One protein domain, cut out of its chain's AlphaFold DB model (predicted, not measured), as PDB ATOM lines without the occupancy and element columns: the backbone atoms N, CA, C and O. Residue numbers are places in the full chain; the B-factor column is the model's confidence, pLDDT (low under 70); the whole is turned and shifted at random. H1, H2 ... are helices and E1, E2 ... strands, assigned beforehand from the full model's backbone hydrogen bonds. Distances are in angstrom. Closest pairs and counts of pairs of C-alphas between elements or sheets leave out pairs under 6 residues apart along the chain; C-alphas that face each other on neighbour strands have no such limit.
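AT A GLANCE: This is residues 112 to 327 of the 329 residues of the protein "PknH_C domain-containing protein" of Mycobacterium simiae (UniProt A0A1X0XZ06). A large, twisted sheet of nine strands is covered on both faces: H7 packs along E8 and E9 on one face, and H6 packs along the strands on the other, where the sheet curls round H4. H1 and H2 are on H7's face near the E1, E2 and E3 end of the sheet. The printed part has 216 residues with seven named helices and nine named strands; along the chain come H1, H2 and H3, then E1, then H4 and H5, then E2 and E3, then H6, then the strands from E4 to E9, and last H7, and the class is mixed, helices and strands. The sheet is branched at E7, which has E5 and E6 on one side and E8 on the other side, and its neighbour pairs are antiparallel: E1 and E2, E2 and E3, E3 and E9, E4 and E5, E5 and E7, E6 and E7, E7 and E8, and E8 and E9. It is compact, with a radius of gyration of the C-alphas of 16.0 A and spans of 47 by 38 by 30 A.

HOW THE PARTS SIT: H1, residues 112 to 116, comes closest to E3, residues 203 to 212, at the C-alphas of Ile 114 and Ala 210, 6.8 A apart. H2, residues 121 to 128, touches H7, residues 315 to 326, closest at C-alphas 128 and 315, 6.6 A, at a steep tilt of 51 degrees, opposite ways. H3, residues 136 to 139, is on the sheet; its closest C-alpha pair with E1, residues 145 to 152, is 139 and 146, 4.8 A. E2, residues 185 to 192, has E1 on one side, N 151 to O 188 2.9 A, and E3 on the other, N 187 to O 210 2.9 A. H4, residues 164 to 170, touches H5, residues 175 to 181, about perpendicular at 85 degrees, closest at C-alphas 168 and 177, 6.2 A. H6, residues 216 to 233, touches H4 with residues 226 to 233 alone, closest at C-alphas 233 and 166, 5.8 A. E4, residues 238 to 241, and E5, residues 247 to 252, form a hairpin, N 240 to O 248 2.8 A. E6, residues 256 to 258, E7, residues 261 to 268, E8, residues 276 to 285, and E9, residues 288 to 296, form a meander, each strand the antiparallel neighbour of the one before; N 281 and O 292 are 2.9 A apart. H7 is 7.1 A over the sheet. O i to N i+4 pairs are all within hydrogen-bond range in H2 and H6, 7 of 8 in H7, 1 of 3 in H4 and H5 and 0 of 1 in H1; i+3 counts are 3 of 4, 2 of 4 and 1 of 2 in H4, H5 and H1.

IN THESE COORDINATES: H1 begins at C-alpha 112 (302.601, 64.323, 244.593), and H7 ends at C-alpha 326 (302.423, 78.490, 244.469). E8 is 30.2 A long, H6 25.6 A.

THE WHOLE: The C-alphas farthest apart, of Lys 112 and Val 303, are 48.6 A apart. The printed part has no cut; the links E1 to H4 and E9 to H7 are long. pLDDT is under 70 at residues 139 to 142, 196 to 201, 272 and 301 to 303.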
ATOM      1  N   LYS A 112     301.320  64.609 243.922       89.56
ATOM      2  CA  LYS A 112     302.601  64.323 244.593       89.56
ATOM      3  C   LYS A 112     303.362  65.584 245.009       89.56
ATOM      4  O   LYS A 112     304.285  65.486 245.808       89.56
ATOM      5  N   ALA A 113     303.010  66.736 244.445       94.81
ATOM      6  CA  ALA A 113     303.626  68.021 244.736       94.81
ATOM      7  C   ALA A 113     302.809  68.856 245.736       94.81
ATOM      8  O   ALA A 113     303.158  70.007 245.956       94.81
ATOM      9  N   ILE A 114     301.753  68.308 246.359       96.25
ATOM     10  CA  ILE A 114     300.819  69.052 247.231       96.25
ATOM     11  C   ILE A 114     301.498  69.885 248.328       96.25
ATOM     12  O   ILE A 114     301.043  70.984 248.631       96.25
ATOM     13  N   ASP A 115     302.627  69.421 248.866       97.25
ATOM     14  CA  ASP A 115     303.377  70.161 249.886       97.25
ATOM     15  C   ASP A 115     303.939  71.498 249.368       97.25
ATOM     16  O   ASP A 115     304.186  72.399 250.161       97.25
ATOM     17  N   GLN A 116     304.115  71.651 248.049       97.06
ATOM     18  CA  GLN A 116     304.565  72.896 247.416       97.06
ATOM     19  C   GLN A 116     303.468  73.968 247.380       97.06
ATOM     20  O   GLN A 116     303.790  75.138 247.211       97.06
ATOM     21  N   VAL A 117     302.192  73.588 247.534       98.31
ATOM     22  CA  VAL A 117     301.065  74.536 247.578       98.31
ATOM     23  C   VAL A 117     301.062  75.304 248.900       98.31
ATOM     24  O   VAL A 117     300.822  76.510 248.920       98.31
ATOM     25  N   LEU A 118     301.347  74.610 250.007       98.62
ATOM     26  CA  LEU A 118     301.379  75.202 251.342       98.62
ATOM     27  C   LEU A 118     302.510  76.229 251.471       98.62
ATOM     28  O   LEU A 118     303.590  76.071 250.901       98.62
ATOM     29  N   LEU A 119     302.284  77.267 252.273       98.75
ATOM     30  CA  LEU A 119     303.330  78.228 252.606       98.75
ATOM     31  C   LEU A 119     304.284  77.640 253.647       98.75
ATOM     32  O   LEU A 119     303.861  77.019 254.625       98.75
ATOM     33  N   THR A 120     305.579  77.892 253.478       98.12
ATOM     34  CA  THR A 120     306.583  77.610 254.510       98.12
ATOM     35  C   THR A 120     306.430  78.559 255.704       98.12
ATOM     36  O   THR A 120     305.841  79.632 255.585       98.12
ATOM     37  N   ALA A 121     307.016  78.213 256.855       96.94
ATOM     38  CA  ALA A 121     307.027  79.086 258.034       96.94
ATOM     39  C   ALA A 121     307.593  80.491 257.742       96.94
ATOM     40  O   ALA A 121     307.049  81.485 258.219       96.94
ATOM     41  N   ASP A 122     308.622  80.602 256.898       97.88
ATOM     42  CA  ASP A 122     309.186  81.897 256.495       97.88
ATOM     43  C   ASP A 122     308.216  82.694 255.610       97.88
ATOM     44  O   ASP A 122     308.055  83.905 255.783       97.88
ATOM     45  N   GLN A 123     307.534  82.021 254.672       98.25
ATOM     46  CA  GLN A 123     306.505  82.647 253.839       98.25
ATOM     47  C   GLN A 123     305.320  83.113 254.690       98.25
ATOM     48  O   GLN A 123     304.879  84.246 254.530       98.25
ATOM     49  N   LEU A 124     304.848  82.288 255.630       97.94
ATOM     50  CA  LEU A 124     303.794  82.652 256.581       97.94
ATOM     51  C   LEU A 124     304.211  83.848 257.438       97.94
ATOM     52  O   LEU A 124     303.452  84.809 257.550       97.94
ATOM     53  N   SER A 125     305.438  83.838 257.965       96.12
ATOM     54  CA  SER A 125     305.960  84.941 258.775       96.12
ATOM     55  C   SER A 125     305.967  86.258 258.005       96.12
ATOM     56  O   SER A 125     305.528  87.294 258.501       96.12
ATOM     57  N   LYS A 126     306.409  86.217 256.743       97.00
ATOM     58  CA  LYS A 126     306.411  87.382 255.856       97.00
ATOM     59  C   LYS A 126     304.996  87.855 255.510       97.00
ATOM     60  O   LYS A 126     304.762  89.060 255.471       97.00
ATOM     61  N   THR A 127     304.076  86.932 255.240       96.81
ATOM     62  CA  THR A 127     302.690  87.240 254.846       96.81
ATOM     63  C   THR A 127     301.891  87.863 255.990       96.81
ATOM     64  O   THR A 127     301.102  88.779 255.756       96.81
ATOM     65  N   LEU A 128     302.110  87.388 257.217       94.25
ATOM     66  CA  LEU A 128     301.359  87.808 258.404       94.25
ATOM     67  C   LEU A 128     302.048  88.921 259.200       94.25
ATOM     68  O   LEU A 128     301.403  89.610 259.981       94.25
ATOM     69  N   GLY A 129     303.358  89.111 259.022       92.94
ATOM     70  CA  GLY A 129     304.134  90.046 259.840       92.94
ATOM     71  C   GLY A 129     304.322  89.578 261.288       92.94
ATOM     72  O   GLY A 129     304.627  90.395 262.154       92.94
ATOM     73  N   VAL A 130     304.156  88.279 261.545       91.12
ATOM     74  CA  VAL A 130     304.379  87.637 262.847       91.12
ATOM     75  C   VAL A 130     305.420  86.528 262.713       91.12
ATOM     76  O   VAL A 130     305.764  86.118 261.612       91.12
ATOM     77  N   ASN A 131     305.960  86.046 263.826       92.31
ATOM     78  CA  ASN A 131     306.929  84.952 263.818       92.31
ATOM     79  C   ASN A 131     306.202  83.603 263.736       92.31
ATOM     80  O   ASN A 131     305.513  83.226 264.680       92.31
ATOM     81  N   VAL A 132     306.371  82.868 262.642       94.06
ATOM     82  CA  VAL A 132     305.824  81.519 262.449       94.06
ATOM     83  C   VAL A 132     306.977  80.523 262.399       94.06
ATOM     84  O   VAL A 132     308.007  80.783 261.783       94.06
ATOM     85  N   THR A 133     306.832  79.367 263.047       93.75
ATOM     86  CA  THR A 133     307.916  78.378 263.137       93.75
ATOM     87  C   THR A 133     307.426  76.944 263.005       93.75
ATOM     88  O   THR A 133     306.378  76.572 263.521       93.75
ATOM     89  N   ASN A 134     308.232  76.101 262.357       94.88
ATOM     90  CA  ASN A 134     307.992  74.658 262.291       94.88
ATOM     91  C   ASN A 134     308.431  73.920 263.564       94.88
ATOM     92  O   ASN A 134     308.174  72.727 263.681       94.88
ATOM     93  N   ASN A 135     309.126  74.586 264.493       91.12
ATOM     94  CA  ASN A 135     309.517  73.985 265.764       91.12
ATOM     95  C   ASN A 135     308.327  74.028 266.739       91.12
ATOM     96  O   ASN A 135     308.002  75.122 267.201       91.12
ATOM     97  N   PRO A 136     307.733  72.886 267.135       85.94
ATOM     98  CA  PRO A 136     306.592  72.880 268.054       85.94
ATOM     99  C   PRO A 136     306.913  73.517 269.416       85.94
ATOM    100  O   PRO A 136     306.049  74.119 270.045       85.94
ATOM    101  N   ALA A 137     308.176  73.456 269.859       83.94
ATOM    102  CA  ALA A 137     308.623  74.100 271.096       83.94
ATOM    103  C   ALA A 137     308.790  75.626 270.964       83.94
ATOM    104  O   ALA A 137     308.895  76.326 271.969       83.94
ATOM    105  N   GLY A 138     308.809  76.156 269.736       79.25
ATOM    106  CA  GLY A 138     309.006  77.579 269.460       79.25
ATOM    107  C   GLY A 138     307.831  78.466 269.876       79.25
ATOM    108  O   GLY A 138     308.010  79.669 270.021       79.25
ATOM    109  N   GLY A 139     306.653  77.884 270.127       69.06
ATOM    110  CA  GLY A 139     305.496  78.603 270.673       69.06
ATOM    111  C   GLY A 139     305.610  78.878 272.176       69.06
ATOM    112  O   GLY A 139     304.841  79.669 272.726       69.06
ATOM    113  N   GLY A 140     306.582  78.252 272.852       63.19
ATOM    114  CA  GLY A 140     306.849  78.461 274.270       63.19
ATOM    115  C   GLY A 140     307.077  79.940 274.593       63.19
ATOM    116  O   GLY A 140     307.854  80.630 273.931       63.19
ATOM    117  N   GLY A 141     306.365  80.437 275.606       61.03
ATOM    118  CA  GLY A 141     306.444  81.834 276.040       61.03
ATOM    119  C   GLY A 141     305.707  82.835 275.145       61.03
ATOM    120  O   GLY A 141     305.899  84.031 275.332       61.03
ATOM    121  N   GLY A 142     304.886  82.375 274.189       66.88
ATOM    122  CA  GLY A 142     304.099  83.260 273.329       66.88
ATOM    123  C   GLY A 142     304.978  84.122 272.429       66.88
ATOM    124  O   GLY A 142     304.750  85.317 272.327       66.88
ATOM    125  N   SER A 143     306.028  83.542 271.839       75.88
ATOM    126  CA  SER A 143     306.999  84.262 270.998       75.88
ATOM    127  C   SER A 143     306.874  83.948 269.499       75.88
ATOM    128  O   SER A 143     307.450  84.656 268.665       75.88
ATOM    129  N   ALA A 144     306.110  82.911 269.148       87.25
ATOM    130  CA  ALA A 144     305.865  82.487 267.776       87.25
ATOM    131  C   ALA A 144     304.559  81.690 267.644       87.25
ATOM    132  O   ALA A 144     304.143  80.999 268.575       87.25
ATOM    133  N   LEU A 145     303.984  81.702 266.444       91.19
ATOM    134  CA  LEU A 145     302.962  80.761 266.014       91.19
ATOM    135  C   LEU A 145     303.648  79.463 265.549       91.19
ATOM    136  O   LEU A 145     304.214  79.386 264.457       91.19
ATOM    137  N   ALA A 146     303.671  78.451 266.416       92.69
ATOM    138  CA  ALA A 146     304.401  77.206 266.175       92.69
ATOM    139  C   ALA A 146     303.536  76.114 265.541       92.69
ATOM    140  O   ALA A 146     302.365  75.978 265.881       92.69
ATOM    141  N   MET A 147     304.123  75.302 264.661       94.25
ATOM    142  CA  MET A 147     303.455  74.150 264.058       94.25
ATOM    143  C   MET A 147     302.979  73.178 265.139       94.25
ATOM    144  O   MET A 147     303.770  72.686 265.944       94.25
ATOM    145  N   ASN A 148     301.684  72.895 265.119       93.31
ATOM    146  CA  ASN A 148     301.020  71.966 266.021       93.31
ATOM    147  C   ASN A 148     300.739  70.630 265.325       93.31
ATOM    148  O   ASN A 148     300.955  69.566 265.900       93.31
ATOM    149  N   SER A 149     300.308  70.669 264.064       94.69
ATOM    150  CA  SER A 149     300.009  69.460 263.299       94.69
ATOM    151  C   SER A 149     300.316  69.621 261.809       94.69
ATOM    152  O   SER A 149     300.362  70.724 261.262       94.69
ATOM    153  N   SER A 150     300.556  68.486 261.152       96.38
ATOM    154  CA  SER A 150     300.769  68.381 259.709       96.38
ATOM    155  C   SER A 150     300.301  67.003 259.255       96.38
ATOM    156  O   SER A 150     300.984  66.003 259.478       96.38
ATOM    157  N   SER A 151     299.138  66.926 258.616       96.69
ATOM    158  CA  SER A 151     298.474  65.665 258.266       96.69
ATOM    159  C   SER A 151     298.176  65.585 256.772       96.69
ATOM    160  O   SER A 151     297.985  66.598 256.104       96.69
ATOM    161  N   TYR A 152     298.215  64.365 256.238       96.12
ATOM    162  CA  TYR A 152     297.639  64.047 254.931       96.12
ATOM    163  C   TYR A 152     296.259  63.429 255.150       96.12
ATOM    164  O   TYR A 152     296.059  62.719 256.137       96.12
ATOM    165  N   GLY A 153     295.343  63.661 254.214       91.12
ATOM    166  CA  GLY A 153     293.943  63.267 254.349       91.12
ATOM    167  C   GLY A 153     293.102  64.320 255.067       91.12
ATOM    168  O   GLY A 153     293.566  65.425 255.340       91.12
ATOM    169  N   MET A 154     291.844  63.973 255.320       94.25
ATOM    170  CA  MET A 154     290.839  64.875 255.885       94.25
ATOM    171  C   MET A 154     290.722  64.675 257.396       94.25
ATOM    172  O   MET A 154     290.841  63.546 257.878       94.25
ATOM    173  N   ALA A 155     290.471  65.757 258.128       92.94
ATOM    174  CA  ALA A 155     290.076  65.686 259.532       92.94
ATOM    175  C   ALA A 155     288.560  65.462 259.658       92.94
ATOM    176  O   ALA A 155     287.833  65.611 258.680       92.94
ATOM    177  N   ASP A 156     288.073  65.088 260.841       94.50
ATOM    178  CA  ASP A 156     286.634  65.009 261.112       94.50
ATOM    179  C   ASP A 156     286.309  65.714 262.429       94.50
ATOM    180  O   ASP A 156     286.474  65.159 263.519       94.50
ATOM    181  N   HIS A 157     285.839  66.950 262.304       95.69
ATOM    182  CA  HIS A 157     285.328  67.771 263.397       95.69
ATOM    183  C   HIS A 157     283.807  67.952 263.302       95.69
ATOM    184  O   HIS A 157     283.230  68.802 263.980       95.69
ATOM    185  N   SER A 158     283.118  67.138 262.498       92.75
ATOM    186  CA  SER A 158     281.681  67.283 262.233       92.75
ATOM    187  C   SER A 158     280.815  67.194 263.497       92.75
ATOM    188  O   SER A 158     279.795  67.873 263.610       92.75
ATOM    189  N   GLY A 159     281.243  66.400 264.484       95.25
ATOM    190  CA  GLY A 159     280.594  66.292 265.794       95.25
ATOM    191  C   GLY A 159     280.842  67.474 266.737       95.25
ATOM    192  O   GLY A 159     280.235  67.524 267.802       95.25
ATOM    193  N   GLN A 160     281.727  68.408 266.375       95.81
ATOM    194  CA  GLN A 160     282.089  69.573 267.191       95.81
ATOM    195  C   GLN A 160     281.344  70.842 266.769       95.81
ATOM    196  O   GLN A 160     281.421  71.835 267.488       95.81
ATOM    197  N   VAL A 161     280.642  70.820 265.630       97.38
ATOM    198  CA  VAL A 161     280.037  72.011 265.023       97.38
ATOM    199  C   VAL A 161     278.525  71.877 264.932       97.38
ATOM    200  O   VAL A 161     278.008  70.861 264.466       97.38
ATOM    201  N   THR A 162     277.808  72.925 265.336       97.25
ATOM    202  CA  THR A 162     276.351  73.015 265.201       97.25
ATOM    203  C   THR A 162     275.968  74.272 264.410       97.25
ATOM    204  O   THR A 162     276.337  75.368 264.812       97.25
ATOM    205  N   PRO A 163     275.224  74.143 263.295       96.69
ATOM    206  CA  PRO A 163     274.811  72.887 262.666       96.69
ATOM    207  C   PRO A 163     276.002  72.158 262.017       96.69
ATOM    208  O   PRO A 163     276.902  72.789 261.470       96.69
ATOM    209  N   ARG A 164     275.977  70.817 262.007       96.88
ATOM    210  CA  ARG A 164     277.039  69.960 261.429       96.88
ATOM    211  C   ARG A 164     277.402  70.333 259.989       96.88
ATOM    212  O   ARG A 164     278.563  70.289 259.597       96.88
ATOM    213  N   SER A 165     276.413  70.775 259.210       95.88
ATOM    214  CA  SER A 165     276.604  71.266 257.842       95.88
ATOM    215  C   SER A 165     277.461  72.532 257.746       95.88
ATOM    216  O   SER A 165     277.717  72.985 256.642       95.88
ATOM    217  N   CYS A 166     277.885  73.134 258.851       97.88
ATOM    218  CA  CYS A 166     278.743  74.313 258.881       97.88
ATOM    219  C   CYS A 166     280.169  73.992 259.346       97.88
ATOM    220  O   CYS A 166     280.946  74.898 259.620       97.88
ATOM    221  N   VAL A 167     280.565  72.715 259.382       97.19
ATOM    222  CA  VAL A 167     281.928  72.343 259.792       97.19
ATOM    223  C   VAL A 167     283.012  73.014 258.930       97.19
ATOM    224  O   VAL A 167     283.981  73.529 259.475       97.19
ATOM    225  N   GLY A 168     282.779  73.165 257.621       95.00
ATOM    226  CA  GLY A 168     283.693  73.858 256.698       95.00
ATOM    227  C   GLY A 168     283.756  75.383 256.837       95.00
ATOM    228  O   GLY A 168     284.507  76.022 256.114       95.00
ATOM    229  N   VAL A 169     282.960  76.004 257.719       94.50
ATOM    230  CA  VAL A 169     283.200  77.401 258.134       94.50
ATOM    231  C   VAL A 169     283.936  77.479 259.470       94.50
ATOM    232  O   VAL A 169     284.432  78.545 259.815       94.50
ATOM    233  N   ALA A 170     284.052  76.382 260.221       92.69
ATOM    234  CA  ALA A 170     284.706  76.337 261.532       92.69
ATOM    235  C   ALA A 170     286.111  75.712 261.486       92.69
ATOM    236  O   ALA A 170     286.966  76.116 262.264       92.69
ATOM    237  N   PHE A 171     286.366  74.802 260.546       95.50
ATOM    238  CA  PHE A 171     287.629  74.075 260.376       95.50
ATOM    239  C   PHE A 171     287.966  73.922 258.889       95.50
ATOM    240  O   PHE A 171     287.072  74.058 258.049       95.50
ATOM    241  N   THR A 172     289.234  73.651 258.563       97.44
ATOM    242  CA  THR A 172     289.681  73.405 257.180       97.44
ATOM    243  C   THR A 172     289.966  71.924 256.913       97.44
ATOM    244  O   THR A 172     290.368  71.173 257.802       97.44
ATOM    245  N   GLY A 173     289.806  71.478 255.665       96.94
ATOM    246  CA  GLY A 173     290.146  70.106 255.260       96.94
ATOM    247  C   GLY A 173     289.253  69.019 255.870       96.94
ATOM    248  O   GLY A 173     289.717  67.911 256.146       96.94
ATOM    249  N   GLU A 174     287.977  69.337 256.082       97.94
ATOM    250  CA  GLU A 174     286.996  68.472 256.742       97.94
ATOM    251  C   GLU A 174     286.485  67.328 255.863       97.94
ATOM    252  O   GLU A 174     286.124  67.519 254.701       97.94
ATOM    253  N   HIS A 175     286.350  66.138 256.448       96.50
ATOM    254  CA  HIS A 175     285.851  64.944 255.774       96.50
ATOM    255  C   HIS A 175     284.435  65.158 255.235       96.50
ATOM    256  O   HIS A 175     284.178  64.934 254.055       96.50
ATOM    257  N   ASP A 176     283.544  65.689 256.070       95.69
ATOM    258  CA  ASP A 176     282.156  65.993 255.713       95.69
ATOM    259  C   ASP A 176     282.014  67.026 254.581       95.69
ATOM    260  O   ASP A 176     280.943  67.144 253.985       95.69
ATOM    261  N   VAL A 177     283.080  67.772 254.279       97.19
ATOM    262  CA  VAL A 177     283.112  68.775 253.208       97.19
ATOM    263  C   VAL A 177     283.764  68.196 251.952       97.19
ATOM    264  O   VAL A 177     283.217  68.315 250.858       97.19
ATOM    265  N   TYR A 178     284.918  67.543 252.089       96.25
ATOM    266  CA  TYR A 178     285.745  67.128 250.955       96.25
ATOM    267  C   TYR A 178     285.451  65.713 250.437       96.25
ATOM    268  O   TYR A 178     285.685  65.451 249.257       96.25
ATOM    269  N   ALA A 179     284.936  64.794 251.260       89.31
ATOM    270  CA  ALA A 179     284.878  63.370 250.914       89.31
ATOM    271  C   ALA A 179     284.021  63.068 249.679       89.31
ATOM    272  O   ALA A 179     284.416  62.272 248.833       89.31
ATOM    273  N   ALA A 180     282.873  63.736 249.538       83.19
ATOM    274  CA  ALA A 180     281.992  63.540 248.385       83.19
ATOM    275  C   ALA A 180     282.626  64.014 247.066       83.19
ATOM    276  O   ALA A 180     282.266  63.525 245.996       83.19
ATOM    277  N   ALA A 181     283.557  64.966 247.147       83.19
ATOM    278  CA  ALA A 181     284.273  65.490 245.998       83.19
ATOM    279  C   ALA A 181     285.554  64.699 245.679       83.19
ATOM    280  O   ALA A 181     286.157  64.987 244.655       83.19
ATOM    281  N   ASP A 182     285.943  63.726 246.513       85.25
ATOM    282  CA  ASP A 182     287.039  62.765 246.299       85.25
ATOM    283  C   ASP A 182     288.330  63.382 245.704       85.25
ATOM    284  O   ASP A 182     288.742  63.046 244.586       85.25
ATOM    285  N   PRO A 183     288.966  64.349 246.398       89.69
ATOM    286  CA  PRO A 183     290.244  64.891 245.964       89.69
ATOM    287  C   PRO A 183     291.322  63.800 245.976       89.69
ATOM    288  O   PRO A 183     291.433  62.992 246.894       89.69
ATOM    289  N   THR A 184     292.188  63.832 244.969       89.00
ATOM    290  CA  THR A 184     293.296  62.879 244.805       89.00
ATOM    291  C   THR A 184     294.371  62.999 245.889       89.00
ATOM    292  O   THR A 184     295.105  62.042 246.139       89.00
ATOM    293  N   ALA A 185     294.483  64.168 246.520       93.56
ATOM    294  CA  ALA A 185     295.318  64.402 247.688       93.56
ATOM    295  C   ALA A 185     294.759  65.565 248.512       93.56
ATOM    296  O   ALA A 185     294.271  66.546 247.951       93.56
ATOM    297  N   THR A 186     294.911  65.479 249.831       98.00
ATOM    298  CA  THR A 186     294.607  66.561 250.774       98.00
ATOM    299  C   THR A 186     295.733  66.654 251.792       98.00
ATOM    300  O   THR A 186     296.244  65.627 252.253       98.00
ATOM    301  N   LYS A 187     296.128  67.879 252.130       98.38
ATOM    302  CA  LYS A 187     297.150  68.174 253.132       98.38
ATOM    303  C   LYS A 187     296.683  69.350 253.976       98.38
ATOM    304  O   LYS A 187     296.355  70.387 253.410       98.38
ATOM    305  N   THR A 188     296.748  69.209 255.296       98.50
ATOM    306  CA  THR A 188     296.469  70.294 256.245       98.50
ATOM    307  C   THR A 188     297.664  70.495 257.173       98.50
ATOM    308  O   THR A 188     298.304  69.531 257.606       98.50
ATOM    309  N   GLN A 189     297.981  71.753 257.466       98.31
ATOM    310  CA  GLN A 189     298.886  72.142 258.543       98.31
ATOM    311  C   GLN A 189     298.185  73.125 259.471       98.31
ATOM    312  O   GLN A 189     297.571  74.085 259.005       98.31
ATOM    313  N   THR A 190     298.359  72.914 260.772       96.94
ATOM    314  CA  THR A 190     297.871  73.816 261.814       96.94
ATOM    315  C   THR A 190     299.059  74.375 262.582       96.94
ATOM    316  O   THR A 190     299.919  73.626 263.055       96.94
ATOM    317  N   PHE A 191     299.091  75.693 262.737       95.31
ATOM    318  CA  PHE A 191     300.027  76.422 263.579       95.31
ATOM    319  C   PHE A 191     299.258  77.107 264.707       95.31
ATOM    320  O   PHE A 191     298.168  77.637 264.500       95.31
ATOM    321  N   GLY A 192     299.835  77.104 265.904       91.31
ATOM    322  CA  GLY A 192     299.148  77.522 267.114       91.31
ATOM    323  C   GLY A 192     298.169  76.465 267.617       91.31
ATOM    324  O   GLY A 192     298.298  75.276 267.325       91.31
ATOM    325  N   ASN A 193     297.213  76.882 268.434       84.75
ATOM    326  CA  ASN A 193     296.242  75.976 269.036       84.75
ATOM    327  C   ASN A 193     294.891  76.677 269.204       84.75
ATOM    328  O   ASN A 193     294.804  77.888 269.077       84.75
ATOM    329  N   PHE A 194     293.834  75.921 269.485       80.31
ATOM    330  CA  PHE A 194     292.482  76.473 269.595       80.31
ATOM    331  C   PHE A 194     292.205  77.222 270.913       80.31
ATOM    332  O   PHE A 194     291.106  77.743 271.105       80.31
ATOM    333  N   TYR A 195     293.178  77.294 271.826       76.19
ATOM    334  CA  TYR A 195     293.093  78.113 273.030       76.19
ATOM    335  C   TYR A 195     293.790  79.450 272.776       76.19
ATOM    336  O   TYR A 195     295.007  79.540 272.603       76.19
ATOM    337  N   SER A 196     293.010  80.524 272.776       69.06
ATOM    338  CA  SER A 196     293.540  81.877 272.664       69.06
ATOM    339  C   SER A 196     294.466  82.194 273.843       69.06
ATOM    340  O   SER A 196     294.055  82.097 275.001       69.06
ATOM    341  N   SER A 197     295.699  82.634 273.571       62.03
ATOM    342  CA  SER A 197     296.580  83.223 274.590       62.03
ATOM    343  C   SER A 197     296.758  84.713 274.309       62.03
ATOM    344  O   SER A 197     297.197  85.088 273.224       62.03
ATOM    345  N   SER A 198     296.447  85.567 275.285       56.47
ATOM    346  CA  SER A 198     296.501  87.033 275.154       56.47
ATOM    347  C   SER A 198     297.921  87.616 275.135       56.47
ATOM    348  O   SER A 198     298.090  88.831 275.084       56.47
ATOM    349  N   SER A 199     298.950  86.776 275.254       62.78
ATOM    350  CA  SER A 199     300.349  87.193 275.386       62.78
ATOM    351  C   SER A 199     301.073  87.405 274.055       62.78
ATOM    352  O   SER A 199     302.128  88.037 274.057       62.78
ATOM    353  N   TYR A 200     300.534  86.907 272.935       65.12
ATOM    354  CA  TYR A 200     301.150  87.062 271.615       65.12
ATOM    355  C   TYR A 200     300.427  88.127 270.782       65.12
ATOM    356  O   TYR A 200     299.214  88.019 270.599       65.12
ATOM    357  N   PRO A 201     301.128  89.151 270.258       67.50
ATOM    358  CA  PRO A 201     300.527  90.071 269.305       67.50
ATOM    359  C   PRO A 201     300.329  89.366 267.955       67.50
ATOM    360  O   PRO A 201     301.305  89.045 267.276       67.50
ATOM    361  N   GLY A 202     299.072  89.151 267.563       79.75
ATOM    362  CA  GLY A 202     298.700  88.581 266.264       79.75
ATOM    363  C   GLY A 202     297.793  87.351 266.373       79.75
ATOM    364  O   GLY A 202     297.185  87.126 267.424       79.75
ATOM    365  N   PRO A 203     297.683  86.554 265.295       91.19
ATOM    366  CA  PRO A 203     296.862  85.355 265.307       91.19
ATOM    367  C   PRO A 203     297.431  84.306 266.261       91.19
ATOM    368  O   PRO A 203     298.647  84.125 266.361       91.19
ATOM    369  N   TYR A 204     296.538  83.594 266.945       90.94
ATOM    370  CA  TYR A 204     296.888  82.467 267.815       90.94
ATOM    371  C   TYR A 204     296.656  81.112 267.129       90.94
ATOM    372  O   TYR A 204     297.125  80.087 267.628       90.94
ATOM    373  N   LEU A 205     295.959  81.111 265.990       93.69
ATOM    374  CA  LEU A 205     295.677  79.938 265.174       93.69
ATOM    375  C   LEU A 205     295.803  80.292 263.691       93.69
ATOM    376  O   LEU A 205     295.256  81.298 263.233       93.69
ATOM    377  N   LEU A 206     296.479  79.422 262.947       96.69
ATOM    378  CA  LEU A 206     296.450  79.386 261.492       96.69
ATOM    379  C   LEU A 206     296.296  77.946 261.018       96.69
ATOM    380  O   LEU A 206     297.088  77.080 261.382       96.69
ATOM    381  N   GLU A 207     295.327  77.716 260.149       98.12
ATOM    382  CA  GLU A 207     295.166  76.484 259.391       98.12
ATOM    383  C   GLU A 207     295.361  76.797 257.912       98.12
ATOM    384  O   GLU A 207     294.830  77.785 257.398       98.12
ATOM    385  N   GLN A 208     296.143  75.965 257.230       98.69
ATOM    386  CA  GLN A 208     296.259  75.981 255.778       98.69
ATOM    387  C   GLN A 208     296.060  74.570 255.236       98.69
ATOM    388  O   GLN A 208     296.736  73.622 255.646       98.69
ATOM    389  N   THR A 209     295.143  74.447 254.290       98.88
ATOM    390  CA  THR A 209     294.780  73.207 253.622       98.88
ATOM    391  C   THR A 209     294.954  73.372 252.123       98.88
ATOM    392  O   THR A 209     294.543  74.371 251.538       98.88
ATOM    393  N   ALA A 210     295.541  72.365 251.489       98.81
ATOM    394  CA  ALA A 210     295.528  72.194 250.046       98.81
ATOM    395  C   ALA A 210     294.788  70.900 249.699       98.81
ATOM    396  O   ALA A 210     294.907  69.895 250.405       98.81
ATOM    397  N   ALA A 211     294.053  70.912 248.592       98.62
ATOM    398  CA  ALA A 211     293.425  69.733 248.017       98.62
ATOM    399  C   ALA A 211     293.611  69.726 246.499       98.62
ATOM    400  O   ALA A 211     293.310  70.710 245.825       98.62
ATOM    401  N   VAL A 212     294.106  68.611 245.964       96.81
ATOM    402  CA  VAL A 212     294.325  68.428 244.526       96.81
ATOM    403  C   VAL A 212     293.204  67.566 243.963       96.81
ATOM    404  O   VAL A 212     293.041  66.405 244.339       96.81
ATOM    405  N   PHE A 213     292.441  68.130 243.043       91.62
ATOM    406  CA  PHE A 213     291.349  67.479 242.336       91.62
ATOM    407  C   PHE A 213     291.830  66.840 241.038       91.62
ATOM    408  O   PHE A 213     292.934  67.098 240.552       91.62
ATOM    409  N   PHE A 214     290.979  65.996 240.462       80.94
ATOM    410  CA  PHE A 214     291.279  65.353 239.190       80.94
ATOM    411  C   PHE A 214     291.307  66.356 238.025       80.94
ATOM    412  O   PHE A 214     292.010  66.141 237.043       80.94
ATOM    413  N   SER A 215     290.543  67.448 238.131       80.00
ATOM    414  CA  SER A 215     290.391  68.471 237.091       80.00
ATOM    415  C   SER A 215     290.156  69.861 237.685       80.00
ATOM    416  O   SER A 215     289.750  69.990 238.845       80.00
ATOM    417  N   ALA A 216     290.386  70.899 236.878       84.75
ATOM    418  CA  ALA A 216     290.086  72.277 237.256       84.75
ATOM    419  C   ALA A 216     288.577  72.502 237.436       84.75
ATOM    420  O   ALA A 216     288.141  73.201 238.348       84.75
ATOM    421  N   GLU A 217     287.758  71.834 236.626       80.94
ATOM    422  CA  GLU A 217     286.301  71.894 236.694       80.94
ATOM    423  C   GLU A 217     285.773  71.342 238.022       80.94
ATOM    424  O   GLU A 217     284.856  71.914 238.612       80.94
ATOM    425  N   GLN A 218     286.364  70.255 238.524       84.62
ATOM    426  CA  GLN A 218     285.995  69.677 239.815       84.62
ATOM    427  C   GLN A 218     286.366  70.610 240.977       84.62
ATOM    428  O   GLN A 218     285.545  70.812 241.871       84.62
ATOM    429  N   ALA A 219     287.549  71.233 240.934       92.50
ATOM    430  CA  ALA A 219     287.960  72.237 241.918       92.50
ATOM    431  C   ALA A 219     287.022  73.462 241.905       92.50
ATOM    432  O   ALA A 219     286.562  73.919 242.953       92.50
ATOM    433  N   GLN A 220     286.647  73.949 240.720       93.62
ATOM    434  CA  GLN A 220     285.698  75.055 240.560       93.62
ATOM    435  C   GLN A 220     284.288  74.708 241.057       93.62
ATOM    436  O   GLN A 220     283.636  75.505 241.742       93.62
ATOM    437  N   GLN A 221     283.809  73.500 240.759       89.81
ATOM    438  CA  GLN A 221     282.528  73.016 241.265       89.81
ATOM    439  C   GLN A 221     282.544  72.893 242.794       89.81
ATOM    440  O   GLN A 221     281.550  73.243 243.437       89.81
ATOM    441  N   PHE A 222     283.669  72.465 243.374       97.00
ATOM    442  CA  PHE A 222     283.866  72.434 244.818       97.00
ATOM    443  C   PHE A 222     283.730  73.838 245.421       97.00
ATOM    444  O   PHE A 222     282.850  74.044 246.252       97.00
ATOM    445  N   LEU A 223     284.466  74.836 244.914       98.12
ATOM    446  CA  LEU A 223     284.354  76.239 245.348       98.12
ATOM    447  C   LEU A 223     282.914  76.770 245.283       98.12
ATOM    448  O   LEU A 223     282.457  77.466 246.191       98.12
ATOM    449  N   LYS A 224     282.181  76.450 244.212       95.81
ATOM    450  CA  LYS A 224     280.774  76.843 244.066       95.81
ATOM    451  C   LYS A 224     279.886  76.192 245.129       95.81
ATOM    452  O   LYS A 224     279.015  76.865 245.680       95.81
ATOM    453  N   SER A 225     280.095  74.907 245.413       97.12
ATOM    454  CA  SER A 225     279.345  74.189 246.448       97.12
ATOM    455  C   SER A 225     279.656  74.711 247.853       97.12
ATOM    456  O   SER A 225     278.721  75.009 248.598       97.12
ATOM    457  N   SER A 226     280.933  74.957 248.161       98.44
ATOM    458  CA  SER A 226     281.369  75.532 249.434       98.44
ATOM    459  C   SER A 226     280.788  76.925 249.635       98.44
ATOM    460  O   SER A 226     280.277  77.217 250.710       98.44
ATOM    461  N   GLN A 227     280.749  77.766 248.591       98.50
ATOM    462  CA  GLN A 227     280.088  79.066 248.698       98.50
ATOM    463  C   GLN A 227     278.609  78.925 249.072       98.50
ATOM    464  O   GLN A 227     278.157  79.612 249.981       98.50
ATOM    465  N   ALA A 228     277.848  78.063 248.393       97.94
ATOM    466  CA  ALA A 228     276.419  77.905 248.679       97.94
ATOM    467  C   ALA A 228     276.168  77.426 250.122       97.94
ATOM    468  O   ALA A 228     275.214  77.854 250.779       97.94
ATOM    469  N   GLN A 229     277.049  76.563 250.629       97.94
ATOM    470  CA  GLN A 229     277.035  76.107 252.015       97.94
ATOM    471  C   GLN A 229     277.355  77.256 252.982       97.94
ATOM    472  O   GLN A 229     276.597  77.491 253.921       97.94
ATOM    473  N   TRP A 230     278.402  78.040 252.717       98.44
ATOM    474  CA  TRP A 230     278.773  79.206 253.527       98.44
ATOM    475  C   TRP A 230     277.689  80.304 253.502       98.44
ATOM    476  O   TRP A 230     277.397  80.915 254.530       98.44
ATOM    477  N   ASP A 231     277.019  80.515 252.365       98.50
ATOM    478  CA  ASP A 231     275.878  81.436 252.210       98.50
ATOM    479  C   ASP A 231     274.658  81.002 253.037       98.50
ATOM    480  O   ASP A 231     273.806  81.823 253.387       98.50
ATOM    481  N   THR A 232     274.552  79.707 253.338       98.06
ATOM    482  CA  THR A 232     273.525  79.166 254.233       98.06
ATOM    483  C   THR A 232     273.946  79.342 255.689       98.06
ATOM    484  O   THR A 232     273.173  79.879 256.479       98.06
ATOM    485  N   CYS A 233     275.182  78.965 256.027       97.94
ATOM    486  CA  CYS A 233     275.739  79.081 257.378       97.94
ATOM    487  C   CYS A 233     275.787  80.524 257.885       97.94
ATOM    488  O   CYS A 233     275.515  80.770 259.050       97.94
ATOM    489  N   SER A 234     276.063  81.493 257.010       97.19
ATOM    490  CA  SER A 234     276.129  82.917 257.375       97.19
ATOM    491  C   SER A 234     274.790  83.545 257.779       97.19
ATOM    492  O   SER A 234     274.752  84.705 258.186       97.19
ATOM    493  N   ARG A 235     273.677  82.808 257.675       95.19
ATOM    494  CA  ARG A 235     272.334  83.277 258.058       95.19
ATOM    495  C   ARG A 235     271.953  82.915 259.491       95.19
ATOM    496  O   ARG A 235     270.890  83.334 259.945       95.19
ATOM    497  N   SER A 236     272.774  82.125 260.172       91.56
ATOM    498  CA  SER A 236     272.568  81.706 261.554       91.56
ATOM    499  C   SER A 236     273.877  81.765 262.333       91.56
ATOM    500  O   SER A 236     274.952  81.945 261.763       91.56
ATOM    501  N   GLU A 237     273.779  81.605 263.647       93.88
ATOM    502  CA  GLU A 237     274.947  81.355 264.485       93.88
ATOM    503  C   GLU A 237     275.526  79.965 264.177       93.88
ATOM    504  O   GLU A 237     274.791  79.049 263.777       93.88
ATOM    505  N   VAL A 238     276.844  79.831 264.314       96.75
ATOM    506  CA  VAL A 238     277.557  78.555 264.199       96.75
ATOM    507  C   VAL A 238     278.318  78.310 265.493       96.75
ATOM    508  O   VAL A 238     279.259  79.035 265.809       96.75
ATOM    509  N   ASP A 239     277.931  77.266 266.214       95.88
ATOM    510  CA  ASP A 239     278.595  76.854 267.443       95.88
ATOM    511  C   ASP A 239     279.731  75.879 267.142       95.88
ATOM    512  O   ASP A 239     279.565  74.954 266.344       95.88
ATOM    513  N   ALA A 240     280.867  76.040 267.818       93.81
ATOM    514  CA  ALA A 240     282.006  75.134 267.749       93.81
ATOM    515  C   ALA A 240     282.512  74.767 269.150       93.81
ATOM    516  O   ALA A 240     282.722  75.630 270.004       93.81
ATOM    517  N   THR A 241     282.751  73.477 269.384       92.62
ATOM    518  CA  THR A 241     283.365  72.964 270.618       92.62
ATOM    519  C   THR A 241     284.863  72.770 270.401       92.62
ATOM    520  O   THR A 241     285.281  71.751 269.865       92.62
ATOM    521  N   LEU A 242     285.681  73.735 270.831       87.62
ATOM    522  CA  LEU A 242     287.111  73.812 270.493       87.62
ATOM    523  C   LEU A 242     288.039  73.242 271.583       87.62
ATOM    524  O   LEU A 242     289.156  73.724 271.795       87.62
ATOM    525  N   GLY A 243     287.556  72.248 272.328       82.94
ATOM    526  CA  GLY A 243     288.234  71.669 273.490       82.94
ATOM    527  C   GLY A 243     287.422  71.770 274.782       82.94
ATOM    528  O   GLY A 243     286.269  72.204 274.782       82.94
ATOM    529  N   TYR A 244     288.023  71.333 275.891       80.62
ATOM    530  CA  TYR A 244     287.376  71.327 277.203       80.62
ATOM    531  C   TYR A 244     287.037  72.762 277.627       80.62
ATOM    532  O   TYR A 244     287.921  73.615 277.644       80.62
ATOM    533  N   GLU A 245     285.755  73.019 277.914       81.25
ATOM    534  CA  GLU A 245     285.224  74.340 278.305       81.25
ATOM    535  C   GLU A 245     285.540  75.478 277.306       81.25
ATOM    536  O   GLU A 245     285.442  76.661 277.624       81.25
ATOM    537  N   ASN A 246     285.858  75.131 276.053       83.56
ATOM    538  CA  ASN A 246     286.274  76.078 275.018       83.56
ATOM    539  C   ASN A 246     285.240  76.203 273.884       83.56
ATOM    540  O   ASN A 246     285.588  76.298 272.709       83.56
ATOM    541  N   GLY A 247     283.952  76.169 274.227       88.19
ATOM    542  CA  GLY A 247     282.869  76.406 273.269       88.19
ATOM    543  C   GLY A 247     282.850  77.854 272.768       88.19
ATOM    544  O   GLY A 247     283.193  78.779 273.514       88.19
ATOM    545  N   ARG A 248     282.461  78.059 271.509       90.19
ATOM    546  CA  ARG A 248     282.267  79.377 270.888       90.19
ATOM    547  C   ARG A 248     281.002  79.377 270.041       90.19
ATOM    548  O   ARG A 248     280.799  78.433 269.288       90.19
ATOM    549  N   GLY A 249     280.219  80.446 270.149       93.44
ATOM    550  CA  GLY A 249     279.114  80.757 269.246       93.44
ATOM    551  C   GLY A 249     279.536  81.883 268.311       93.44
ATOM    552  O   GLY A 249     279.908  82.971 268.764       93.44
ATOM    553  N   TYR A 250     279.579  81.603 267.011       95.38
ATOM    554  CA  TYR A 250     280.084  82.536 266.012       95.38
ATOM    555  C   TYR A 250     278.951  83.208 265.241       95.38
ATOM    556  O   TYR A 250     278.168  82.554 264.549       95.38
ATOM    557  N   THR A 251     278.951  84.539 265.258       96.19
ATOM    558  CA  THR A 251     278.237  85.359 264.276       96.19
ATOM    559  C   THR A 251     279.098  85.462 263.026       96.19
ATOM    560  O   THR A 251     280.282  85.788 263.120       96.19
ATOM    561  N   LEU A 252     278.518  85.206 261.854       97.75
ATOM    562  CA  LEU A 252     279.216  85.233 260.568       97.75
ATOM    563  C   LEU A 252     278.871  86.495 259.768       97.75
ATOM    564  O   LEU A 252     277.759  87.020 259.832       97.75
ATOM    565  N   SER A 253     279.822  86.967 258.965       97.88
ATOM    566  CA  SER A 253     279.563  87.953 257.920       97.88
ATOM    567  C   SER A 253     278.854  87.306 256.730       97.88
ATOM    568  O   SER A 253     278.901  86.092 256.539       97.88
ATOM    569  N   ALA A 254     278.305  88.130 255.835       97.81
ATOM    570  CA  ALA A 254     277.993  87.661 254.488       97.81
ATOM    571  C   ALA A 254     279.259  87.112 253.806       97.81
ATOM    572  O   ALA A 254     280.363  87.640 254.009       97.81
ATOM    573  N   VAL A 255     279.100  86.075 252.984       98.38
ATOM    574  CA  VAL A 255     280.200  85.542 252.175       98.38
ATOM    575  C   VAL A 255     280.558  86.556 251.098       98.38
ATOM    576  O   VAL A 255     279.700  87.104 250.406       98.38
ATOM    577  N   ARG A 256     281.854  86.805 250.931       98.12
ATOM    578  CA  ARG A 256     282.368  87.707 249.902       98.12
ATOM    579  C   ARG A 256     283.148  86.915 248.868       98.12
ATOM    580  O   ARG A 256     284.088  86.209 249.221       98.12
ATOM    581  N   ARG A 257     282.797  87.085 247.592       97.25
ATOM    582  CA  ARG A 257     283.523  86.516 246.451       97.25
ATOM    583  C   ARG A 257     284.464  87.544 245.823       97.25
ATOM    584  O   ARG A 257     284.076  88.682 245.569       97.25
ATOM    585  N   LEU A 258     285.689  87.113 245.546       94.38
ATOM    586  CA  LEU A 258     286.774  87.851 244.908       94.38
ATOM    587  C   LEU A 258     287.359  86.993 243.776       94.38
ATOM    588  O   LEU A 258     288.388  86.347 243.948       94.38
ATOM    589  N   GLY A 259     286.679  86.947 242.629       93.19
ATOM    590  CA  GLY A 259     287.043  86.024 241.547       93.19
ATOM    591  C   GLY A 259     286.890  84.566 241.991       93.19
ATOM    592  O   GLY A 259     285.800  84.165 242.415       93.19
ATOM    593  N   ASP A 260     287.987  83.813 241.934       94.06
ATOM    594  CA  ASP A 260     288.079  82.402 242.335       94.06
ATOM    595  C   ASP A 260     288.411  82.197 243.823       94.06
ATOM    596  O   ASP A 260     288.821  81.116 244.226       94.06
ATOM    597  N   LEU A 261     288.217  83.225 244.654       98.50
ATOM    598  CA  LEU A 261     288.387  83.177 246.106       98.50
ATOM    599  C   LEU A 261     287.091  83.610 246.800       98.50
ATOM    600  O   LEU A 261     286.504  84.634 246.445       98.50
ATOM    601  N   ILE A 262     286.657  82.873 247.817       98.81
ATOM    602  CA  ILE A 262     285.585  83.271 248.734       98.81
ATOM    603  C   ILE A 262     286.145  83.468 250.139       98.81
ATOM    604  O   ILE A 262     287.082  82.789 250.544       98.81
ATOM    605  N   THR A 263     285.572  84.407 250.886       98.81
ATOM    606  CA  THR A 263     285.936  84.671 252.284       98.81
ATOM    607  C   THR A 263     284.688  84.840 253.134       98.81
ATOM    608  O   THR A 263     283.750  85.511 252.691       98.81
ATOM    609  N   VAL A 264     284.714  84.342 254.365       98.69
ATOM    610  CA  VAL A 264     283.719  84.652 255.398       98.69
ATOM    611  C   VAL A 264     284.441  85.002 256.695       98.69
ATOM    612  O   VAL A 264     285.381  84.319 257.097       98.69
ATOM    613  N   ALA A 265     284.050  86.113 257.313       98.31
ATOM    614  CA  ALA A 265     284.557  86.520 258.615       98.31
ATOM    615  C   ALA A 265     283.578  86.075 259.700       98.31
ATOM    616  O   ALA A 265     282.378  85.959 259.447       98.31
ATOM    617  N   MET A 266     284.076  85.840 260.903       97.00
ATOM    618  CA  MET A 266     283.251  85.484 262.044       97.00
ATOM    619  C   MET A 266     283.835  86.007 263.342       97.00
ATOM    620  O   MET A 266     285.046  86.185 263.459       97.00
ATOM    621  N   ALA A 267     282.964  86.229 264.314       95.00
ATOM    622  CA  ALA A 267     283.356  86.644 265.646       95.00
ATOM    623  C   ALA A 267     282.491  85.968 266.709       95.00
ATOM    624  O   ALA A 267     281.315  85.673 266.484       95.00
ATOM    625  N   SER A 268     283.078  85.758 267.879       92.19
ATOM    626  CA  SER A 268     282.403  85.344 269.104       92.19
ATOM    627  C   SER A 268     282.556  86.465 270.133       92.19
ATOM    628  O   SER A 268     283.640  87.059 270.233       92.19
ATOM    629  N   PRO A 269     281.505  86.776 270.912       87.00
ATOM    630  CA  PRO A 269     281.584  87.807 271.937       87.00
ATOM    631  C   PRO A 269     282.609  87.450 273.018       87.00
ATOM    632  O   PRO A 269     282.931  86.279 273.230       87.00
ATOM    633  N   ALA A 270     283.063  88.465 273.757       77.56
ATOM    634  CA  ALA A 270     283.709  88.237 275.045       77.56
ATOM    635  C   ALA A 270     282.682  87.677 276.047       77.56
ATOM    636  O   ALA A 270     281.573  88.212 276.171       77.56
ATOM    637  N   GLY A 271     283.063  86.617 276.759       72.06
ATOM    638  CA  GLY A 271     282.274  85.950 277.796       72.06
ATOM    639  C   GLY A 271     283.178  85.529 278.958       72.06
ATOM    640  O   GLY A 271     284.024  86.309 279.387       72.06
ATOM    641  N   GLU A 272     283.046  84.291 279.443       67.94
ATOM    642  CA  GLU A 272     284.055  83.692 280.343       67.94
ATOM    643  C   GLU A 272     285.412  83.496 279.640       67.94
ATOM    644  O   GLU A 272     286.457  83.459 280.284       67.94
ATOM    645  N   ASN A 273     285.392  83.448 278.305       71.38
ATOM    646  CA  ASN A 273     286.559  83.460 277.433       71.38
ATOM    647  C   ASN A 273     286.785  84.856 276.823       71.38
ATOM    648  O   ASN A 273     285.863  85.678 276.750       71.38
ATOM    649  N   SER A 274     288.000  85.122 276.331       79.62
ATOM    650  CA  SER A 274     288.269  86.322 275.526       79.62
ATOM    651  C   SER A 274     287.413  86.339 274.258       79.62
ATOM    652  O   SER A 274     287.072  85.280 273.726       79.62
ATOM    653  N   ALA A 275     287.110  87.542 273.753       88.25
ATOM    654  CA  ALA A 275     286.547  87.689 272.413       88.25
ATOM    655  C   ALA A 275     287.435  86.972 271.392       88.25
ATOM    656  O   ALA A 275     288.652  86.863 271.575       88.25
ATOM    657  N   ASP A 276     286.815  86.504 270.320       90.88
ATOM    658  CA  ASP A 276     287.495  85.738 269.290       90.88
ATOM    659  C   ASP A 276     286.995  86.171 267.921       90.88
ATOM    660  O   ASP A 276     285.805  86.449 267.748       90.88
ATOM    661  N   ALA A 277     287.899  86.250 266.956       94.00
ATOM    662  CA  ALA A 277     287.561  86.591 265.590       94.00
ATOM    663  C   ALA A 277     288.391  85.753 264.626       94.00
ATOM    664  O   ALA A 277     289.601  85.614 264.790       94.00
ATOM    665  N   CYS A 278     287.735  85.212 263.604       96.31
ATOM    666  CA  CYS A 278     288.374  84.394 262.590       96.31
ATOM    667  C   CYS A 278     287.958  84.832 261.189       96.31
ATOM    668  O   CYS A 278     286.831  85.273 260.959       96.31
ATOM    669  N   GLN A 279     288.838  84.613 260.221       98.19
ATOM    670  CA  GLN A 279     288.472  84.600 258.813       98.19
ATOM    671  C   GLN A 279     288.708  83.203 258.242       98.19
ATOM    672  O   GLN A 279     289.747  82.597 258.488       98.19
ATOM    673  N   GLN A 280     287.741  82.722 257.464       98.38
ATOM    674  CA  GLN A 280     287.897  81.603 256.540       98.38
ATOM    675  C   GLN A 280     288.066  82.138 255.121       98.38
ATOM    676  O   GLN A 280     287.382  83.090 254.720       98.38
ATOM    677  N   ALA A 281     288.945  81.513 254.347       98.81
ATOM    678  CA  ALA A 281     289.088  81.769 252.925       98.81
ATOM    679  C   ALA A 281     289.265  80.459 252.157       98.81
ATOM    680  O   ALA A 281     289.993  79.578 252.590       98.81
ATOM    681  N   LEU A 282     288.612  80.345 251.003       98.88
ATOM    682  CA  LEU A 282     288.705  79.177 250.130       98.88
ATOM    683  C   LEU A 282     288.854  79.651 248.692       98.88
ATOM    684  O   LEU A 282     288.067  80.474 248.223       98.88
ATOM    685  N   GLY A 283     289.885  79.173 248.006       98.62
ATOM    686  CA  GLY A 283     290.216  79.605 246.655       98.62
ATOM    687  C   GLY A 283     290.583  78.460 245.731       98.62
ATOM    688  O   GLY A 283     290.962  77.387 246.192       98.62
ATOM    689  N   VAL A 284     290.474  78.703 244.428       98.06
ATOM    690  CA  VAL A 284     290.810  77.736 243.377       98.06
ATOM    691  C   VAL A 284     291.817  78.324 242.403       98.06
ATOM    692  O   VAL A 284     291.691  79.472 241.985       98.06
ATOM    693  N   GLN A 285     292.779  77.498 242.004       95.81
ATOM    694  CA  GLN A 285     293.626  77.727 240.841       95.81
ATOM    695  C   GLN A 285     293.924  76.381 240.188       95.81
ATOM    696  O   GLN A 285     294.362  75.446 240.858       95.81
ATOM    697  N   GLU A 286     293.664  76.272 238.885       90.38
ATOM    698  CA  GLU A 286     293.717  74.996 238.162       90.38
ATOM    699  C   GLU A 286     292.893  73.911 238.888       90.38
ATOM    700  O   GLU A 286     291.770  74.163 239.325       90.38
ATOM    701  N   ASN A 287     293.439  72.704 239.045       94.06
ATOM    702  CA  ASN A 287     292.841  71.602 239.798       94.06
ATOM    703  C   ASN A 287     293.131  71.646 241.308       94.06
ATOM    704  O   ASN A 287     292.977  70.625 241.976       94.06
ATOM    705  N   VAL A 288     293.567  72.776 241.864       98.38
ATOM    706  CA  VAL A 288     293.907  72.894 243.287       98.38
ATOM    707  C   VAL A 288     292.919  73.810 243.994       98.38
ATOM    708  O   VAL A 288     292.674  74.934 243.558       98.38
ATOM    709  N   VAL A 289     292.384  73.337 245.118       98.81
ATOM    710  CA  VAL A 289     291.710  74.175 246.115       98.81
ATOM    711  C   VAL A 289     292.680  74.444 247.251       98.81
ATOM    712  O   VAL A 289     293.351  73.527 247.733       98.81
ATOM    713  N   VAL A 290     292.702  75.685 247.718       98.88
ATOM    714  CA  VAL A 290     293.320  76.063 248.987       98.88
ATOM    715  C   VAL A 290     292.239  76.542 249.940       98.88
ATOM    716  O   VAL A 290     291.285  77.194 249.520       98.88
ATOM    717  N   GLU A 291     292.387  76.232 251.216       98.81
ATOM    718  CA  GLU A 291     291.483  76.666 252.273       98.81
ATOM    719  C   GLU A 291     292.309  77.094 253.483       98.81
ATOM    720  O   GLU A 291     293.272  76.425 253.852       98.81
ATOM    721  N   THR A 292     291.982  78.240 254.069       98.75
ATOM    722  CA  THR A 292     292.743  78.820 255.171       98.75
ATOM    723  C   THR A 292     291.819  79.371 256.239       98.75
ATOM    724  O   THR A 292     290.835  80.052 255.945       98.75
ATOM    725  N   ARG A 293     292.199  79.146 257.497       98.12
ATOM    726  CA  ARG A 293     291.567  79.753 258.666       98.12
ATOM    727  C   ARG A 293     292.615  80.494 259.463       98.12
ATOM    728  O   ARG A 293     293.671  79.943 259.756       98.12
ATOM    729  N   VAL A 294     292.325  81.727 259.846       97.25
ATOM    730  CA  VAL A 294     293.170  82.487 260.771       97.25
ATOM    731  C   VAL A 294     292.285  83.058 261.859       97.25
ATOM    732  O   VAL A 294     291.271  83.675 261.532       97.25
ATOM    733  N   CYS A 295     292.661  82.839 263.119       94.75
ATOM    734  CA  CYS A 295     291.948  83.358 264.283       94.75
ATOM    735  C   CYS A 295     292.868  84.172 265.188       94.75
ATOM    736  O   CYS A 295     294.043  83.844 265.388       94.75
ATOM    737  N   GLU A 296     292.303  85.220 265.767       91.88
ATOM    738  CA  GLU A 296     292.988  86.169 266.630       91.88
ATOM    739  C   GLU A 296     292.072  86.643 267.759       91.88
ATOM    740  O   GLU A 296     290.846  86.612 267.654       91.88
ATOM    741  N   VAL A 297     292.683  87.114 268.847       89.69
ATOM    742  CA  VAL A 297     291.951  87.861 269.871       89.69
ATOM    743  C   VAL A 297     291.841  89.303 269.373       89.69
ATOM    744  O   VAL A 297     292.870  89.977 269.265       89.69
ATOM    745  N   PRO A 298     290.639  89.804 269.049       86.62
ATOM    746  CA  PRO A 298     290.505  91.119 268.453       86.62
ATOM    747  C   PRO A 298     290.826  92.216 269.472       86.62
ATOM    748  O   PRO A 298     290.382  92.178 270.621       86.62
ATOM    749  N   ASN A 299     291.572  93.236 269.040       78.38
ATOM    750  CA  ASN A 299     291.896  94.401 269.866       78.38
ATOM    751  C   ASN A 299     290.734  95.406 269.876       78.38
ATOM    752  O   ASN A 299     290.809  96.495 269.302       78.38
ATOM    753  N   VAL A 300     289.629  95.001 270.491       73.19
ATOM    754  CA  VAL A 300     288.422  95.812 270.643       73.19
ATOM    755  C   VAL A 300     288.029  95.875 272.112       73.19
ATOM    756  O   VAL A 300     288.018  94.864 272.813       73.19
ATOM    757  N   ASN A 301     287.635  97.064 272.574       67.00
ATOM    758  CA  ASN A 301     286.890  97.208 273.824       67.00
ATOM    759  C   ASN A 301     285.462  96.707 273.572       67.00
ATOM    760  O   ASN A 301     284.544  97.499 273.364       67.00
ATOM    761  N   SER A 302     285.303  95.387 273.471       62.56
ATOM    762  CA  SER A 302     284.015  94.762 273.190       62.56
ATOM    763  C   SER A 302     283.067  94.964 274.370       62.56
ATOM    764  O   SER A 302     283.442  94.825 275.536       62.56
ATOM    765  N   VAL A 303     281.817  95.313 274.067       64.69
ATOM    766  CA  VAL A 303     280.746  95.266 275.063       64.69
ATOM    767  C   VAL A 303     280.452  93.783 275.332       64.69
ATOM    768  O   VAL A 303     280.343  93.015 274.368       64.69
ATOM    769  N   PRO A 304     280.325  93.349 276.601       70.12
ATOM    770  CA  PRO A 304     279.991  91.963 276.912       70.12
ATOM    771  C   PRO A 304     278.747  91.501 276.140       70.12
ATOM    772  O   PRO A 304     277.725  92.190 276.141       70.12
ATOM    773  N   GLY A 305     278.843  90.355 275.463       72.88
ATOM    774  CA  GLY A 305     277.734  89.765 274.703       72.88
ATOM    775  C   GLY A 305     277.510  90.304 273.282       72.88
ATOM    776  O   GLY A 305     276.616  89.813 272.600       72.88
ATOM    777  N   THR A 306     278.300  91.271 272.796       82.31
ATOM    778  CA  THR A 306     278.257  91.684 271.375       82.31
ATOM    779  C   THR A 306     279.271  90.917 270.538       82.31
ATOM    780  O   THR A 306     280.372  90.672 271.017       82.31
ATOM    781  N   SER A 307     278.930  90.597 269.290       88.00
ATOM    782  CA  SER A 307     279.850  90.027 268.301       88.00
ATOM    783  C   SER A 307     279.730  90.780 266.977       88.00
ATOM    784  O   SER A 307     278.618  90.996 266.491       88.00
ATOM    785  N   ASP A 308     280.865  91.184 266.404       92.12
ATOM    786  CA  ASP A 308     280.937  91.826 265.090       92.12
ATOM    787  C   ASP A 308     282.000  91.124 264.223       92.12
ATOM    788  O   ASP A 308     283.195  91.220 264.514       92.12
ATOM    789  N   PRO A 309     281.602  90.441 263.133       94.62
ATOM    790  CA  PRO A 309     282.529  89.783 262.212       94.62
ATOM    791  C   PRO A 309     283.622  90.696 261.634       94.62
ATOM    792  O   PRO A 309     284.648  90.199 261.179       94.62
ATOM    793  N   ASN A 310     283.444  92.024 261.649       92.81
ATOM    794  CA  ASN A 310     284.471  92.969 261.198       92.81
ATOM    795  C   ASN A 310     285.701  93.029 262.115       92.81
ATOM    796  O   ASN A 310     286.685  93.679 261.768       92.81
ATOM    797  N   TRP A 311     285.657  92.367 263.270       92.81
ATOM    798  CA  TRP A 311     286.806  92.203 264.152       92.81
ATOM    799  C   TRP A 311     287.889  91.301 263.571       92.81
ATOM    800  O   TRP A 311     289.039  91.431 263.972       92.81
ATOM    801  N   ALA A 312     287.536  90.406 262.647       94.38
ATOM    802  CA  ALA A 312     288.496  89.493 262.049       94.38
ATOM    803  C   ALA A 312     289.435  90.228 261.083       94.38
ATOM    804  O   ALA A 312     288.990  90.923 260.158       94.38
ATOM    805  N   SER A 313     290.741  90.011 261.236       94.25
ATOM    806  CA  SER A 313     291.721  90.370 260.217       94.25
ATOM    807  C   SER A 313     291.458  89.655 258.886       94.25
ATOM    808  O   SER A 313     290.718  88.676 258.771       94.25
ATOM    809  N   ARG A 314     292.086  90.167 257.821       96.44
ATOM    810  CA  ARG A 314     292.004  89.583 256.469       96.44
ATOM    811  C   ARG A 314     293.133  88.599 256.179       96.44
ATOM    812  O   ARG A 314     293.559  88.458 255.033       96.44
ATOM    813  N   ASP A 315     293.696  88.006 257.218       97.44
ATOM    814  CA  ASP A 315     294.939  87.256 257.105       97.44
ATOM    815  C   ASP A 315     294.740  85.898 256.432       97.44
ATOM    816  O   ASP A 315     295.573  85.514 255.610       97.44
ATOM    817  N   ALA A 316     293.599  85.235 256.640       98.50
ATOM    818  CA  ALA A 316     293.256  84.022 255.896       98.50
ATOM    819  C   ALA A 316     293.199  84.284 254.380       98.50
ATOM    820  O   ALA A 316     293.795  83.537 253.605       98.50
ATOM    821  N   GLU A 317     292.585  85.395 253.952       98.62
ATOM    822  CA  GLU A 317     292.562  85.830 252.549       98.62
ATOM    823  C   GLU A 317     293.980  86.018 251.988       98.62
ATOM    824  O   GLU A 317     294.261  85.584 250.870       98.62
ATOM    825  N   LYS A 318     294.882  86.661 252.745       98.50
ATOM    826  CA  LYS A 318     296.278  86.874 252.321       98.50
ATOM    827  C   LYS A 318     297.024  85.551 252.160       98.50
ATOM    828  O   LYS A 318     297.715  85.369 251.160       98.50
ATOM    829  N   VAL A 319     296.871  84.637 253.120       98.75
ATOM    830  CA  VAL A 319     297.512  83.315 253.091       98.75
ATOM    831  C   VAL A 319     296.985  82.505 251.910       98.75
ATOM    832  O   VAL A 319     297.789  82.010 251.128       98.75
ATOM    833  N   ALA A 320     295.665  82.453 251.705       98.81
ATOM    834  CA  ALA A 320     295.065  81.736 250.581       98.81
ATOM    835  C   ALA A 320     295.573  82.271 249.234       98.81
ATOM    836  O   ALA A 320     295.988  81.492 248.382       98.81
ATOM    837  N   LYS A 321     295.628  83.597 249.051       98.62
ATOM    838  CA  LYS A 321     296.188  84.211 247.834       98.62
ATOM    839  C   LYS A 321     297.639  83.804 247.589       98.62
ATOM    840  O   LYS A 321     297.978  83.423 246.476       98.62
ATOM    841  N   ALA A 322     298.476  83.837 248.624       98.50
ATOM    842  CA  ALA A 322     299.870  83.423 248.510       98.50
ATOM    843  C   ALA A 322     300.019  81.912 248.230       98.50
ATOM    844  O   ALA A 322     300.923  81.519 247.499       98.50
ATOM    845  N   MET A 323     299.130  81.060 248.754       98.69
ATOM    846  CA  MET A 323     299.108  79.633 248.400       98.69
ATOM    847  C   MET A 323     298.718  79.415 246.933       98.69
ATOM    848  O   MET A 323     299.326  78.588 246.258       98.69
ATOM    849  N   LEU A 324     297.745  80.171 246.412       97.94
ATOM    850  CA  LEU A 324     297.361  80.107 244.997       97.94
ATOM    851  C   LEU A 324     298.542  80.475 244.077       97.94
ATOM    852  O   LEU A 324     298.779  79.797 243.081       97.94
ATOM    853  N   GLU A 325     299.373  81.452 244.453       96.38
ATOM    854  CA  GLU A 325     300.596  81.806 243.704       96.38
ATOM    855  C   GLU A 325     301.629  80.661 243.606       96.38
ATOM    856  O   GLU A 325     302.455  80.644 242.681       96.38
ATOM    857  N   ASN A 326     301.588  79.690 244.526       96.25
ATOM    858  CA  ASN A 326     302.423  78.490 244.469       96.25
ATOM    859  C   ASN A 326     301.881  77.422 243.504       96.25
ATOM    860  O   ASN A 326     302.626  76.515 243.125       96.25
ATOM    861  N   VAL A 327     300.618  77.517 243.076       93.38
ATOM    862  CA  VAL A 327     300.009  76.576 242.129       93.38
ATOM    863  C   VAL A 327     300.512  76.885 240.721       93.38
ATOM    864  O   VAL A 327     299.967  77.719 239.997       93.38
TER     865      VAL A 327